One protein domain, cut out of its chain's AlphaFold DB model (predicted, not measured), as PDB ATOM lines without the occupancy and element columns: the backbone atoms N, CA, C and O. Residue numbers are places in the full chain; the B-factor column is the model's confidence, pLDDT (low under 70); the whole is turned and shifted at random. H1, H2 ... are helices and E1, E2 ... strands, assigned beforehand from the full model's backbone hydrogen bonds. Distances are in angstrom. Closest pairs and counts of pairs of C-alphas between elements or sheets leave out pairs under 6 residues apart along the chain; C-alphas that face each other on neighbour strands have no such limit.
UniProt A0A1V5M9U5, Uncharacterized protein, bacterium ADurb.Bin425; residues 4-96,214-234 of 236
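AT A GLANCE: This is residues 4 to 96 and 214 to 234 of the 236 residues of an uncharacterized protein of bacterium ADurb.Bin425 (UniProt A0A1V5M9U5). A small antiparallel sheet of three strands, E1, E3 and E5, makes the core, and E2 of the two-stranded ribbon E2 and E4 crosses E1, while the short helices H1, H2, H3 and H4 are set along the sheet. Three long stretches without a named element, residues 22 to 36, 82 to 96 and 218 to 229, lie farther out. The printed part has 114 residues, with four named helices and five named strands in the order H1 E1 E2 H2 H3 H4 E3 E4 E5. The sheet's order is E1, E3, E5; the class is mixed, helices and strands, with under half of the residues, 55, in named elements. The whole is compact, with a radius of gyration of the C-alphas of 13.8 A and spans of 39 by 30 by 25 A.

HOW THE PARTS SIT: H1, residues 4 to 9, only grazes the sheet of E1, residues 14 to 21, E3, residues 74 to 81, and E5, residues 230 to 233. The sheet is twisted, its C-alphas lying up to 4.0 A off its best plane. E1 and E3 are antiparallel at 156 degrees, with N 16 and O 79 within hydrogen-bond range at 2.8 A. E3, the inner strand, and E5 are antiparallel at 163 degrees, with N 78 and O 232 at 2.8 A. E2, residues 37 to 41, and E4, residues 214 to 217, are antiparallel at 143 degrees, with N 38 and O 216 at 2.8 A. The closest C-alphas of E1 and E2, those of Arg 16 and Val 40, are 4.9 A apart. H2, residues 43 to 47, is over E1 at a height over the sheet of 8.3 A. H3, residues 53 to 58, only grazes the sheet. H4, residues 63 to 71, is over E3 at a height of 8.9 A and slantwise to it, at 36 degrees on the local plane. H3 and H4 are close but not clearly touching, with C-alphas 57 and 63 closest at 7.4 A. In H1, H2, H3 and H4 every O i to N i+4 pair is within hydrogen-bond range.

IN THESE COORDINATES: H1 begins at C-alpha 4, (76.496, 9.582, 36.469). E1 measures 23.0 A, E2 13.6 A, H4 12.2 A, E3 22.4 A and E4 10.5 A. E5 ends at C-alpha 233, (69.410, 17.177, 25.482).

THE WHOLE: The two C-alphas farthest apart, those of Glu 71 and Glu 91, are 39.9 A apart. Residues 97 to 213 are not printed, and C-alphas 96 and 214 are 5.1 A apart across this cut. The links E1 to E2 and E4 to E5 are long. The mean pLDDT of the printed part is 89.7, and residue 227 is under 70.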
ATOM      1  N   GLU A   4      76.183  10.458  35.335       93.50
ATOM      2  CA  GLU A   4      76.496   9.582  36.469       93.50
ATOM      3  C   GLU A   4      77.935   9.071  36.381       93.50
ATOM      4  O   GLU A   4      78.694   9.166  37.339       93.50
ATOM      5  N   ALA A   5      78.351   8.639  35.186       93.38
ATOM      6  CA  ALA A   5      79.715   8.184  34.939       93.38
ATOM      7  C   ALA A   5      80.756   9.300  35.135       93.38
ATOM      8  O   ALA A   5      81.890   9.025  35.523       93.38
ATOM      9  N   LEU A   6      80.391  10.558  34.860       93.69
ATOM     10  CA  LEU A   6      81.270  11.701  35.100       93.69
ATOM     11  C   LEU A   6      81.409  11.983  36.605       93.69
ATOM     12  O   LEU A   6      82.526  12.161  37.084       93.69
ATOM     13  N   LEU A   7      80.293  11.974  37.342       93.94
ATOM     14  CA  LEU A   7      80.244  12.197  38.793       93.94
ATOM     15  C   LEU A   7      80.920  11.076  39.600       93.94
ATOM     16  O   LEU A   7      81.485  11.342  40.653       93.94
ATOM     17  N   GLU A   8      80.885   9.832  39.118       94.31
ATOM     18  CA  GLU A   8      81.611   8.711  39.732       94.31
ATOM     19  C   GLU A   8      83.125   8.798  39.505       94.31
ATOM     20  O   GLU A   8      83.911   8.305  40.315       94.31
ATOM     21  N   ARG A   9      83.546   9.396  38.384       93.00
ATOM     22  CA  ARG A   9      84.949   9.413  37.957       93.00
ATOM     23  C   ARG A   9      85.749  10.582  38.522       93.00
ATOM     24  O   ARG A   9      86.951  10.427  38.732       93.00
ATOM     25  N   TYR A  10      85.124  11.740  38.716       92.38
ATOM     26  CA  TYR A  10      85.807  12.960  39.147       92.38
ATOM     27  C   TYR A  10      85.205  13.494  40.443       92.38
ATOM     28  O   TYR A  10      83.990  13.577  40.585       92.38
ATOM     29  N   GLU A  11      86.074  13.915  41.365       88.38
ATOM     30  CA  GLU A  11      85.654  14.545  42.624       88.38
ATOM     31  C   GLU A  11      84.933  15.878  42.371       88.38
ATOM     32  O   GLU A  11      83.920  16.190  43.004       88.38
ATOM     33  N   GLU A  12      85.423  16.649  41.397       91.88
ATOM     34  CA  GLU A  12      84.863  17.943  41.020       91.88
ATOM     35  C   GLU A  12      84.306  17.898  39.599       91.88
ATOM     36  O   GLU A  12      85.028  17.712  38.619       91.88
ATOM     37  N   VAL A  13      83.003  18.124  39.490       94.50
ATOM     38  CA  VAL A  13      82.280  18.272  38.234       94.50
ATOM     39  C   VAL A  13      81.508  19.575  38.300       94.50
ATOM     40  O   VAL A  13      80.883  19.897  39.309       94.50
ATOM     41  N   TYR A  14      81.534  20.322  37.205       95.31
ATOM     42  CA  TYR A  14      80.738  21.524  37.047       95.31
ATOM     43  C   TYR A  14      79.868  21.423  35.817       95.31
ATOM     44  O   TYR A  14      80.210  20.768  34.833       95.31
ATOM     45  N   GLY A  15      78.730  22.099  35.849       95.00
ATOM     46  CA  GLY A  15      77.822  22.065  34.722       95.00
ATOM     47  C   GLY A  15      76.806  23.179  34.736       95.00
ATOM     48  O   GLY A  15      76.693  23.949  35.684       95.00
ATOM     49  N   ARG A  16      76.083  23.304  33.633       94.62
ATOM     50  CA  ARG A  16      74.996  24.263  33.478       94.62
ATOM     51  C   ARG A  16      74.039  23.809  32.396       94.62
ATOM     52  O   ARG A  16      74.408  23.051  31.501       94.62
ATOM     53  N   ILE A  17      72.836  24.362  32.433       94.50
ATOM     54  CA  ILE A  17      71.861  24.176  31.366       94.50
ATOM     55  C   ILE A  17      72.043  25.276  30.312       94.50
ATOM     56  O   ILE A  17      72.126  26.470  30.629       94.50
ATOM     57  N   LEU A  18      72.139  24.857  29.054       93.69
ATOM     58  CA  LEU A  18      72.237  25.695  27.865       93.69
ATOM     59  C   LEU A  18      70.893  25.765  27.147       93.69
ATOM     60  O   LEU A  18      70.085  24.844  27.223       93.69
ATOM     61  N   ARG A  19      70.687  26.860  26.413       91.62
ATOM     62  CA  ARG A  19      69.518  27.111  25.565       91.62
ATOM     63  C   ARG A  19      70.001  27.305  24.139       91.62
ATOM     64  O   ARG A  19      70.768  28.235  23.895       91.62
ATOM     65  N   LEU A  20      69.581  26.439  23.222       91.44
ATOM     66  CA  LEU A  20      70.074  26.424  21.846       91.44
ATOM     67  C   LEU A  20      68.918  26.443  20.850       91.44
ATOM     68  O   LEU A  20      67.984  25.648  20.940       91.44
ATOM     69  N   SER A  21      68.999  27.345  19.874       85.62
ATOM     70  CA  SER A  21      68.146  27.329  18.686       85.62
ATOM     71  C   SER A  21      68.744  26.344  17.678       85.62
ATOM     72  O   SER A  21      69.552  26.723  16.834       85.62
ATOM     73  N   GLY A  22      68.399  25.062  17.818       79.44
ATOM     74  CA  GLY A  22      68.910  23.965  16.991       79.44
ATOM     75  C   GLY A  22      69.639  22.882  17.790       79.44
ATOM     76  O   GLY A  22      69.750  22.959  19.010       79.44
ATOM     77  N   ASN A  23      70.134  21.868  17.072       73.56
ATOM     78  CA  ASN A  23      70.714  20.653  17.663       73.56
ATOM     79  C   ASN A  23      72.250  20.598  17.591       73.56
ATOM     80  O   ASN A  23      72.840  19.548  17.839       73.56
ATOM     81  N   THR A  24      72.898  21.697  17.205       82.56
ATOM     82  CA  THR A  24      74.356  21.750  17.067       82.56
ATOM     83  C   THR A  24      74.987  22.185  18.382       82.56
ATOM     84  O   THR A  24      74.546  23.155  18.998       82.56
ATOM     85  N   GLU A  25      76.041  21.483  18.792       85.75
ATOM     86  CA  GLU A  25      76.848  21.868  19.947       85.75
ATOM     87  C   GLU A  25      77.449  23.276  19.739       85.75
ATOM     88  O   GLU A  25      78.029  23.540  18.679       85.75
ATOM     89  N   PRO A  26      77.301  24.206  20.704       90.56
ATOM     90  CA  PRO A  26      77.809  25.564  20.556       90.56
ATOM     91  C   PRO A  26      79.333  25.601  20.706       90.56
ATOM     92  O   PRO A  26      79.939  24.741  21.341       90.56
ATOM     93  N   GLU A  27      79.971  26.653  20.189       91.75
ATOM     94  CA  GLU A  27      81.410  26.850  20.412       91.75
ATOM     95  C   GLU A  27      81.722  27.147  21.889       91.75
ATOM     96  O   GLU A  27      82.741  26.688  22.404       91.75
ATOM     97  N   LEU A  28      80.846  27.893  22.572       93.50
ATOM     98  CA  LEU A  28      81.048  28.441  23.917       93.50
ATOM     99  C   LEU A  28      79.989  27.962  24.918       93.50
ATOM    100  O   LEU A  28      78.851  27.671  24.549       93.50
ATOM    101  N   MET A  29      80.348  27.949  26.208       93.62
ATOM    102  CA  MET A  29      79.445  27.601  27.320       93.62
ATOM    103  C   MET A  29      78.267  28.570  27.476       93.62
ATOM    104  O   MET A  29      77.320  28.285  28.201       93.62
ATOM    105  N   ALA A  30      78.323  29.740  26.860       91.44
ATOM    106  CA  ALA A  30      77.212  30.640  26.619       91.44
ATOM    107  C   ALA A  30      77.305  31.108  25.162       91.44
ATOM    108  O   ALA A  30      78.355  31.631  24.781       91.44
ATOM    109  N   PRO A  31      76.240  30.943  24.357       84.88
ATOM    110  CA  PRO A  31      76.260  31.314  22.946       84.88
ATOM    111  C   PRO A  31      76.205  32.832  22.723       84.88
ATOM    112  O   PRO A  31      76.463  33.286  21.612       84.88
ATOM    113  N   GLU A  32      75.859  33.634  23.739       86.06
ATOM    114  CA  GLU A  32      75.801  35.089  23.605       86.06
ATOM    115  C   GLU A  32      77.214  35.688  23.415       86.06
ATOM    116  O   GLU A  32      78.023  35.620  24.343       86.06
ATOM    117  N   PRO A  33      77.525  36.352  22.278       80.50
ATOM    118  CA  PRO A  33      78.894  36.797  21.962       80.50
ATOM    119  C   PRO A  33      79.492  37.785  22.969       80.50
ATOM    120  O   PRO A  33      80.703  37.860  23.154       80.50
ATOM    121  N   GLN A  34      78.627  38.559  23.624       85.00
ATOM    122  CA  GLN A  34      78.994  39.575  24.611       85.00
ATOM    123  C   GLN A  34      79.410  38.952  25.955       85.00
ATOM    124  O   GLN A  34      80.039  39.609  26.785       85.00
ATOM    125  N   ARG A  35      79.035  37.691  26.206       91.50
ATOM    126  CA  ARG A  35      79.121  37.069  27.524       91.50
ATOM    127  C   ARG A  35      80.474  36.393  27.719       91.50
ATOM    128  O   ARG A  35      80.725  35.311  27.201       91.50
ATOM    129  N   ARG A  36      81.333  37.008  28.534       95.44
ATOM    130  CA  ARG A  36      82.672  36.481  28.865       95.44
ATOM    131  C   ARG A  36      82.717  35.610  30.126       95.44
ATOM    132  O   ARG A  36      83.722  34.948  30.365       95.44
ATOM    133  N   LEU A  37      81.643  35.584  30.922       96.38
ATOM    134  CA  LEU A  37      81.520  34.770  32.140       96.38
ATOM    135  C   LEU A  37      80.203  33.993  32.160       96.38
ATOM    136  O   LEU A  37      79.183  34.450  31.637       96.38
ATOM    137  N   VAL A  38      80.204  32.849  32.831       95.12
ATOM    138  CA  VAL A  38      79.055  31.951  32.962       95.12
ATOM    139  C   VAL A  38      78.834  31.550  34.413       95.12
ATOM    140  O   VAL A  38      79.773  31.544  35.208       95.12
ATOM    141  N   MET A  39      77.582  31.213  34.726       94.44
ATOM    142  CA  MET A  39      77.225  30.558  35.982       94.44
ATOM    143  C   MET A  39      77.139  29.052  35.758       94.44
ATOM    144  O   MET A  39      76.580  28.609  34.748       94.44
ATOM    145  N   VAL A  40      77.697  28.298  36.695       94.62
ATOM    146  CA  VAL A  40      77.688  26.837  36.736       94.62
ATOM    147  C   VAL A  40      77.313  26.359  38.135       94.62
ATOM    148  O   VAL A  40      77.419  27.098  39.110       94.62
ATOM    149  N   MET A  41      76.878  25.114  38.225       94.12
ATOM    150  CA  MET A  41      76.649  24.375  39.463       94.12
ATOM    151  C   MET A  41      77.745  23.331  39.659       94.12
ATOM    152  O   MET A  41      78.373  22.927  38.681       94.12
ATOM    153  N   ASP A  42      77.978  22.926  40.906       93.69
ATOM    154  CA  ASP A  42      78.966  21.904  41.275       93.69
ATOM    155  C   ASP A  42      78.387  20.478  41.263       93.69
ATOM    156  O   ASP A  42      77.208  20.270  40.960       93.69
ATOM    157  N   SER A  43      79.218  19.489  41.619       93.62
ATOM    158  CA  SER A  43      78.866  18.064  41.653       93.62
ATOM    159  C   SER A  43      77.602  17.800  42.473       93.62
ATOM    160  O   SER A  43      76.749  17.009  42.068       93.62
ATOM    161  N   LEU A  44      77.453  18.481  43.616       91.00
ATOM    162  CA  LEU A  44      76.297  18.314  44.493       91.00
ATOM    163  C   LEU A  44      75.033  18.868  43.835       91.00
ATOM    164  O   LEU A  44      74.005  18.194  43.841       91.00
ATOM    165  N   GLY A  45      75.118  20.062  43.244       90.06
ATOM    166  CA  GLY A  45      74.030  20.650  42.467       90.06
ATOM    167  C   GLY A  45      73.580  19.751  41.317       90.06
ATOM    168  O   GLY A  45      72.393  19.460  41.192       90.06
ATOM    169  N   LEU A  46      74.539  19.247  40.537       92.69
ATOM    170  CA  LEU A  46      74.291  18.343  39.414       92.69
ATOM    171  C   LEU A  46      73.648  17.024  39.855       92.69
ATOM    172  O   LEU A  46      72.681  16.595  39.238       92.69
ATOM    173  N   SER A  47      74.128  16.412  40.943       90.94
ATOM    174  CA  SER A  47      73.573  15.150  41.464       90.94
ATOM    175  C   SER A  47      72.130  15.264  41.968       90.94
ATOM    176  O   SER A  47      71.444  14.256  42.122       90.94
ATOM    177  N   LYS A  48      71.677  16.490  42.256       88.12
ATOM    178  CA  LYS A  48      70.341  16.791  42.780       88.12
ATOM    179  C   LYS A  48      69.397  17.340  41.716       88.12
ATOM    180  O   LYS A  48      68.242  17.622  42.038       88.12
ATOM    181  N   LEU A  49      69.861  17.520  40.478       87.81
ATOM    182  CA  LEU A  49      68.995  17.983  39.404       87.81
ATOM    183  C   LEU A  49      67.915  16.930  39.119       87.81
ATOM    184  O   LEU A  49      68.247  15.796  38.776       87.81
ATOM    185  N   PRO A  50      66.624  17.282  39.231       88.12
ATOM    186  CA  PRO A  50      65.558  16.386  38.811       88.12
ATOM    187  C   PRO A  50      65.532  16.275  37.283       88.12
ATOM    188  O   PRO A  50      66.045  17.140  36.580       88.12
ATOM    189  N   GLU A  51      64.893  15.239  36.754       88.25
ATOM    190  CA  GLU A  51      64.830  15.015  35.309       88.25
ATOM    191  C   GLU A  51      63.900  15.998  34.573       88.25
ATOM    192  O   GLU A  51      62.964  16.587  35.129       88.25
ATOM    193  N   GLY A  52      64.162  16.150  33.273       90.62
ATOM    194  CA  GLY A  52      63.307  16.854  32.322       90.62
ATOM    195  C   GLY A  52      62.997  18.299  32.702       90.62
ATOM    196  O   GLY A  52      63.866  19.039  33.168       90.62
ATOM    197  N   ARG A  53      61.743  18.725  32.526       90.88
ATOM    198  CA  ARG A  53      61.301  20.101  32.819       90.88
ATOM    199  C   ARG A  53      61.568  20.548  34.258       90.88
ATOM    200  O   ARG A  53      61.787  21.738  34.485       90.88
ATOM    201  N   LEU A  54      61.583  19.628  35.223       88.25
ATOM    202  CA  LEU A  54      61.863  19.974  36.616       88.25
ATOM    203  C   LEU A  54      63.301  20.478  36.797       88.25
ATOM    204  O   LEU A  54      63.511  21.348  37.641       88.25
ATOM    205  N   SER A  55      64.269  20.010  35.994       89.69
ATOM    206  CA  SER A  55      65.655  20.515  36.040       89.69
ATOM    207  C   SER A  55      65.720  22.023  35.784       89.69
ATOM    208  O   SER A  55      66.478  22.744  36.430       89.69
ATOM    209  N   LEU A  56      64.877  22.520  34.871       90.56
ATOM    210  CA  LEU A  56      64.814  23.928  34.490       90.56
ATOM    211  C   LEU A  56      64.232  24.780  35.616       90.56
ATOM    212  O   LEU A  56      64.759  25.845  35.933       90.56
ATOM    213  N   LEU A  57      63.165  24.292  36.250       86.38
ATOM    214  CA  LEU A  57      62.577  24.948  37.417       86.38
ATOM    215  C   LEU A  57      63.563  24.967  38.593       86.38
ATOM    216  O   LEU A  57      63.625  25.952  39.326       86.38
ATOM    217  N   ALA A  58      64.366  23.907  38.744       84.19
ATOM    218  CA  ALA A  58      65.346  23.798  39.817       84.19
ATOM    219  C   ALA A  58      66.454  24.855  39.741       84.19
ATOM    220  O   ALA A  58      66.954  25.302  40.770       84.19
ATOM    221  N   ILE A  59      66.785  25.301  38.528       84.44
ATOM    222  CA  ILE A  59      67.732  26.396  38.288       84.44
ATOM    223  C   ILE A  59      67.049  27.766  38.177       84.44
ATOM    224  O   ILE A  59      67.644  28.726  37.691       84.44
ATOM    225  N   GLY A  60      65.788  27.852  38.606       82.00
ATOM    226  CA  GLY A  60      65.048  29.101  38.720       82.00
ATOM    227  C   GLY A  60      64.344  29.571  37.446       82.00
ATOM    228  O   GLY A  60      63.812  30.678  37.431       82.00
ATOM    229  N   TYR A  61      64.276  28.771  36.375       85.94
ATOM    230  CA  TYR A  61      63.423  29.142  35.241       85.94
ATOM    231  C   TYR A  61      61.947  29.097  35.638       85.94
ATOM    232  O   TYR A  61      61.509  28.233  36.393       85.94
ATOM    233  N   THR A  62      61.156  30.016  35.088       83.62
ATOM    234  CA  THR A  62      59.701  30.013  35.263       83.62
ATOM    235  C   THR A  62      59.033  29.183  34.168       83.62
ATOM    236  O   THR A  62      59.570  29.026  33.072       83.62
ATOM    237  N   ASN A  63      57.823  28.678  34.426       85.12
ATOM    238  CA  ASN A  63      57.063  27.941  33.410       85.12
ATOM    239  C   ASN A  63      56.832  28.770  32.141       85.12
ATOM    240  O   ASN A  63      57.105  28.281  31.049       85.12
ATOM    241  N   ALA A  64      56.429  30.033  32.296       85.19
ATOM    242  CA  ALA A  64      56.224  30.942  31.171       85.19
ATOM    243  C   ALA A  64      57.513  31.155  30.360       85.19
ATOM    244  O   ALA A  64      57.488  31.211  29.132       85.19
ATOM    245  N   TYR A  65      58.663  31.236  31.036       85.94
ATOM    246  CA  TYR A  65      59.952  31.344  30.366       85.94
ATOM    247  C   TYR A  65      60.295  30.083  29.568       85.94
ATOM    248  O   TYR A  65      60.749  30.185  28.427       85.94
ATOM    249  N   ILE A  66      60.077  28.904  30.154       90.19
ATOM    250  CA  ILE A  66      60.318  27.614  29.494       90.19
ATOM    251  C   ILE A  66      59.429  27.493  28.251       90.19
ATOM    252  O   ILE A  66      59.947  27.249  27.164       90.19
ATOM    253  N   GLU A  67      58.127  27.740  28.391       91.12
ATOM    254  CA  GLU A  67      57.141  27.669  27.305       91.12
ATOM    255  C   GLU A  67      57.495  28.604  26.147       91.12
ATOM    256  O   GLU A  67      57.629  28.146  25.015       91.12
ATOM    257  N   ASN A  68      57.786  29.875  26.432       88.94
ATOM    258  CA  ASN A  68      58.180  30.841  25.406       88.94
ATOM    259  C   ASN A  68      59.467  30.431  24.659       88.94
ATOM    260  O   ASN A  68      59.626  30.713  23.475       88.94
ATOM    261  N   ASN A  69      60.419  29.765  25.323       91.00
ATOM    262  CA  ASN A  69      61.610  29.246  24.642       91.00
ATOM    263  C   ASN A  69      61.252  28.048  23.738       91.00
ATOM    264  O   ASN A  69      61.687  28.018  22.587       91.00
ATOM    265  N   ILE A  70      60.428  27.109  24.215       91.94
ATOM    266  CA  ILE A  70      59.968  25.956  23.419       91.94
ATOM    267  C   ILE A  70      59.214  26.424  22.168       91.94
ATOM    268  O   ILE A  70      59.514  25.963  21.068       91.94
ATOM    269  N   GLU A  71      58.288  27.376  22.307       91.88
ATOM    270  CA  GLU A  71      57.522  27.951  21.189       91.88
ATOM    271  C   GLU A  71      58.424  28.605  20.134       91.88
ATOM    272  O   GLU A  71      58.126  28.585  18.940       91.88
ATOM    273  N   ARG A  72      59.578  29.133  20.557       89.25
ATOM    274  CA  ARG A  72      60.610  29.702  19.680       89.25
ATOM    275  C   ARG A  72      61.564  28.655  19.094       89.25
ATOM    276  O   ARG A  72      62.568  29.026  18.487       89.25
ATOM    277  N   GLY A  73      61.285  27.364  19.281       91.19
ATOM    278  CA  GLY A  73      62.112  26.261  18.790       91.19
ATOM    279  C   GLY A  73      63.437  26.092  19.541       91.19
ATOM    280  O   GLY A  73      64.380  25.516  18.999       91.19
ATOM    281  N   VAL A  74      63.541  26.612  20.768       92.56
ATOM    282  CA  VAL A  74      64.727  26.446  21.616       92.56
ATOM    283  C   VAL A  74      64.671  25.094  22.318       92.56
ATOM    284  O   VAL A  74      63.656  24.717  22.899       92.56
ATOM    285  N   SER A  75      65.794  24.382  22.300       93.81
ATOM    286  CA  SER A  75      66.016  23.169  23.086       93.81
ATOM    287  C   SER A  75      66.976  23.440  24.241       93.81
ATOM    288  O   SER A  75      67.818  24.343  24.174       93.81
ATOM    289  N   PHE A  76      66.845  22.652  25.305       94.94
ATOM    290  CA  PHE A  76      67.652  22.778  26.512       94.94
ATOM    291  C   PHE A  76      68.629  21.612  26.604       94.94
ATOM    292  O   PHE A  76      68.265  20.475  26.307       94.94
ATOM    293  N   TYR A  77      69.865  21.900  27.000       95.31
ATOM    294  CA  TYR A  77      70.938  20.912  27.066       95.31
ATOM    295  C   TYR A  77      71.670  21.005  28.395       95.31
ATOM    296  O   TYR A  77      72.059  22.100  28.797       95.31
ATOM    297  N   LEU A  78      71.910  19.874  29.046       95.50
ATOM    298  CA  LEU A  78      72.846  19.798  30.156       95.50
ATOM    299  C   LEU A  78      74.268  19.705  29.599       95.50
ATOM    300  O   LEU A  78      74.604  18.761  28.886       95.50
ATOM    301  N   LEU A  79      75.103  20.678  29.956       95.69
ATOM    302  CA  LEU A  79      76.550  20.614  29.794       95.69
ATOM    303  C   LEU A  79      77.175  20.320  31.160       95.69
ATOM    304  O   LEU A  79      76.954  21.097  32.086       95.69
ATOM    305  N   ALA A  80      77.987  19.269  31.279       95.69
ATOM    306  CA  ALA A  80      78.801  19.016  32.471       95.69
ATOM    307  C   ALA A  80      80.220  18.564  32.100       95.69
ATOM    308  O   ALA A  80      80.424  17.902  31.084       95.69
ATOM    309  N   PHE A  81      81.205  18.947  32.905       94.56
ATOM    310  CA  PHE A  81      82.624  18.693  32.669       94.56
ATOM    311  C   PHE A  81      83.390  18.670  33.997       94.56
ATOM    312  O   PHE A  81      82.980  19.294  34.973       94.56
ATOM    313  N   ALA A  82      84.529  17.983  34.019       92.50
ATOM    314  CA  ALA A  82      85.455  18.004  35.147       92.50
ATOM    315  C   ALA A  82      86.627  18.956  34.843       92.50
ATOM    316  O   ALA A  82      87.206  18.854  33.755       92.50
ATOM    317  N   PRO A  83      87.024  19.870  35.751       88.62
ATOM    318  CA  PRO A  83      88.186  20.737  35.544       88.62
ATOM    319  C   PRO A  83      89.478  19.963  35.250       88.62
ATOM    320  O   PRO A  83      90.311  20.412  34.468       88.62
ATOM    321  N   GLN A  84      89.616  18.767  35.823       86.81
ATOM    322  CA  GLN A  84      90.750  17.862  35.627       86.81
ATOM    323  C   GLN A  84      90.839  17.323  34.189       86.81
ATOM    324  O   GLN A  84      91.905  16.887  33.767       86.81
ATOM    325  N   ALA A  85      89.737  17.353  33.435       85.00
ATOM    326  CA  ALA A  85      89.690  16.940  32.035       85.00
ATOM    327  C   ALA A  85      89.986  18.097  31.058       85.00
ATOM    328  O   ALA A  85      89.962  17.908  29.841       85.00
ATOM    329  N   LEU A  86      90.248  19.313  31.556       86.50
ATOM    330  CA  LEU A  86      90.517  20.472  30.707       86.50
ATOM    331  C   LEU A  86      91.864  20.329  29.991       86.50
ATOM    332  O   LEU A  86      92.911  20.182  30.614       86.50
ATOM    333  N   THR A  87      91.857  20.445  28.662       81.19
ATOM    334  CA  THR A  87      93.061  20.224  27.838       81.19
ATOM    335  C   THR A  87      94.042  21.399  27.844       81.19
ATOM    336  O   THR A  87      95.121  21.280  27.279       81.19
ATOM    337  N   ASN A  88      93.664  22.539  28.434       75.56
ATOM    338  CA  ASN A  88      94.459  23.772  28.508       75.56
ATOM    339  C   ASN A  88      94.191  24.515  29.829       75.56
ATOM    340  O   ASN A  88      93.866  25.695  29.805       75.56
ATOM    341  N   PHE A  89      94.225  23.820  30.968       77.75
ATOM    342  CA  PHE A  89      93.845  24.424  32.248       77.75
ATOM    343  C   PHE A  89      94.676  25.675  32.586       77.75
ATOM    344  O   PHE A  89      95.904  25.624  32.644       77.75
ATOM    345  N   ASP A  90      93.975  26.772  32.855       82.69
ATOM    346  CA  ASP A  90      94.486  27.989  33.481       82.69
ATOM    347  C   ASP A  90      93.829  28.084  34.864       82.69
ATOM    348  O   ASP A  90      92.616  27.898  34.989       82.69
ATOM    349  N   GLU A  91      94.599  28.377  35.911       81.00
ATOM    350  CA  GLU A  91      94.081  28.557  37.275       81.00
ATOM    351  C   GLU A  91      92.969  29.619  37.342       81.00
ATOM    352  O   GLU A  91      92.013  29.513  38.116       81.00
ATOM    353  N   ASN A  92      93.011  30.603  36.440       84.00
ATOM    354  CA  ASN A  92      91.977  31.618  36.304       84.00
ATOM    355  C   ASN A  92      90.646  31.057  35.787       84.00
ATOM    356  O   ASN A  92      89.653  31.782  35.773       84.00
ATOM    357  N   TRP A  93      90.578  29.794  35.375       89.44
ATOM    358  CA  TRP A  93      89.346  29.145  34.929       89.44
ATOM    359  C   TRP A  93      88.632  28.383  36.042       89.44
ATOM    360  O   TRP A  93      87.514  27.919  35.824       89.44
ATOM    361  N   GLN A  94      89.228  28.291  37.234       89.69
ATOM    362  CA  GLN A  94      88.598  27.614  38.361       89.69
ATOM    363  C   GLN A  94      87.257  28.280  38.728       89.69
ATOM    364  O   GLN A  94      87.208  29.500  38.941       89.69
ATOM    365  N   PRO A  95      86.153  27.522  38.828       94.00
ATOM    366  CA  PRO A  95      84.884  28.078  39.278       94.00
ATOM    367  C   PRO A  95      84.981  28.612  40.709       94.00
ATOM    368  O   PRO A  95      85.469  27.932  41.609       94.00
ATOM    369  N   LEU A  96      84.500  29.835  40.932       95.56
ATOM    370  CA  LEU A  96      84.446  30.455  42.262       95.56
ATOM    371  C   LEU A  96      82.997  30.559  42.726       95.56
ATOM    372  O   LEU A  96      82.151  30.853  41.884       95.56
ATOM    373  N   TYR A 214      78.315  28.926  41.003       95.25
ATOM    374  CA  TYR A 214      79.696  29.326  40.814       95.25
ATOM    375  C   TYR A 214      79.814  30.152  39.537       95.25
ATOM    376  O   TYR A 214      79.108  29.910  38.561       95.25
ATOM    377  N   VAL A 215      80.732  31.110  39.529       96.31
ATOM    378  CA  VAL A 215      81.074  31.945  38.380       96.31
ATOM    379  C   VAL A 215      82.425  31.525  37.809       96.31
ATOM    380  O   VAL A 215      83.389  31.302  38.546       96.31
ATOM    381  N   MET A 216      82.510  31.443  36.484       95.56
ATOM    382  CA  MET A 216      83.746  31.117  35.770       95.56
ATOM    383  C   MET A 216      83.785  31.763  34.373       95.56
ATOM    384  O   MET A 216      82.759  32.268  33.906       95.56
ATOM    385  N   PRO A 217      84.938  31.760  33.683       95.31
ATOM    386  CA  PRO A 217      85.027  32.208  32.294       95.31
ATOM    387  C   PRO A 217      84.124  31.417  31.339       95.31
ATOM    388  O   PRO A 217      83.885  30.226  31.524       95.31
ATOM    389  N   ASN A 218      83.637  32.078  30.288       95.38
ATOM    390  CA  ASN A 218      82.899  31.430  29.206       95.38
ATOM    391  C   ASN A 218      83.871  30.674  28.287       95.38
ATOM    392  O   ASN A 218      84.399  31.240  27.330       95.38
ATOM    393  N   LEU A 219      84.157  29.415  28.616       93.44
ATOM    394  CA  LEU A 219      85.138  28.607  27.892       93.44
ATOM    395  C   LEU A 219      84.576  28.036  26.586       93.44
ATOM    396  O   LEU A 219      83.362  27.912  26.400       93.44
ATOM    397  N   LYS A 220      85.485  27.624  25.697       92.19
ATOM    398  CA  LYS A 220      85.123  26.837  24.516       92.19
ATOM    399  C   LYS A 220      84.773  25.405  24.913       92.19
ATOM    400  O   LYS A 220      85.537  24.774  25.641       92.19
ATOM    401  N   LEU A 221      83.698  24.841  24.359       91.00
ATOM    402  CA  LEU A 221      83.297  23.447  24.625       91.00
ATOM    403  C   LEU A 221      84.353  22.437  24.158       91.00
ATOM    404  O   LEU A 221      84.431  21.332  24.697       91.00
ATOM    405  N   ALA A 222      85.181  22.809  23.180       89.50
ATOM    406  CA  ALA A 222      86.312  22.004  22.725       89.50
ATOM    407  C   ALA A 222      87.416  21.850  23.789       89.50
ATOM    408  O   ALA A 222      88.168  20.883  23.738       89.50
ATOM    409  N   TRP A 223      87.512  22.771  24.757       90.31
ATOM    410  CA  TRP A 223      88.499  22.702  25.842       90.31
ATOM    411  C   TRP A 223      88.040  21.828  27.012       90.31
ATOM    412  O   TRP A 223      88.860  21.466  27.850       90.31
ATOM    413  N   LEU A 224      86.756  21.455  27.051       87.12
ATOM    414  CA  LEU A 224      86.122  20.706  28.140       87.12
ATOM    415  C   LEU A 224      86.404  19.189  28.106       87.12
ATOM    416  O   LEU A 224      85.551  18.399  28.486       87.12
ATOM    417  N   GLY A 225      87.571  18.763  27.612       73.88
ATOM    418  CA  GLY A 225      87.979  17.350  27.642       73.88
ATOM    419  C   GLY A 225      87.387  16.457  26.548       73.88
ATOM    420  O   GLY A 225      87.429  15.233  26.656       73.88
ATOM    421  N   GLY A 226      86.837  17.032  25.471       73.88
ATOM    422  CA  GLY A 226      86.368  16.271  24.304       73.88
ATOM    423  C   GLY A 226      85.286  15.240  24.653       73.88
ATOM    424  O   GLY A 226      84.138  15.610  24.882       73.88
ATOM    425  N   SER A 227      85.645  13.950  24.675       69.31
ATOM    426  CA  SER A 227      84.756  12.837  25.052       69.31
ATOM    427  C   SER A 227      84.436  12.760  26.552       69.31
ATOM    428  O   SER A 227      83.510  12.043  26.937       69.31
ATOM    429  N   GLU A 228      85.188  13.475  27.390       83.19
ATOM    430  CA  GLU A 228      85.061  13.474  28.856       83.19
ATOM    431  C   GLU A 228      84.077  14.523  29.393       83.19
ATOM    432  O   GLU A 228      84.015  14.760  30.593       83.19
ATOM    433  N   LYS A 229      83.263  15.118  28.514       91.00
ATOM    434  CA  LYS A 229      82.124  15.957  28.902       91.00
ATOM    435  C   LYS A 229      80.786  15.262  28.659       91.00
ATOM    436  O   LYS A 229      80.654  14.311  27.874       91.00
ATOM    437  N   VAL A 230      79.781  15.796  29.327       93.38
ATOM    438  CA  VAL A 230      78.363  15.517  29.116       93.38
ATOM    439  C   VAL A 230      77.801  16.677  28.309       93.38
ATOM    440  O   VAL A 230      77.988  17.832  28.682       93.38
ATOM    441  N   PHE A 231      77.131  16.368  27.208       93.62
ATOM    442  CA  PHE A 231      76.343  17.328  26.445       93.62
ATOM    443  C   PHE A 231      75.085  16.606  25.972       93.62
ATOM    444  O   PHE A 231      75.100  15.894  24.969       93.62
ATOM    445  N   GLU A 232      74.024  16.715  26.765       93.12
ATOM    446  CA  GLU A 232      72.816  15.905  26.611       93.12
ATOM    447  C   GLU A 232      71.589  16.799  26.522       93.12
ATOM    448  O   GLU A 232      71.461  17.779  27.255       93.12
ATOM    449  N   ARG A 233      70.684  16.474  25.597       94.19
ATOM    450  CA  ARG A 233      69.410  17.177  25.482       94.19
ATOM    451  C   ARG A 233      68.532  16.817  26.678       94.19
ATOM    452  O   ARG A 233      68.423  15.651  27.038       94.19
ATOM    453  N   ILE A 234      67.894  17.823  27.261       93.94
ATOM    454  CA  ILE A 234      66.885  17.645  28.301       93.94
ATOM    455  C   ILE A 234      65.542  17.427  27.604       93.94
ATOM    456  O   ILE A 234      65.072  18.302  26.873       93.94
TER     457      ILE A 234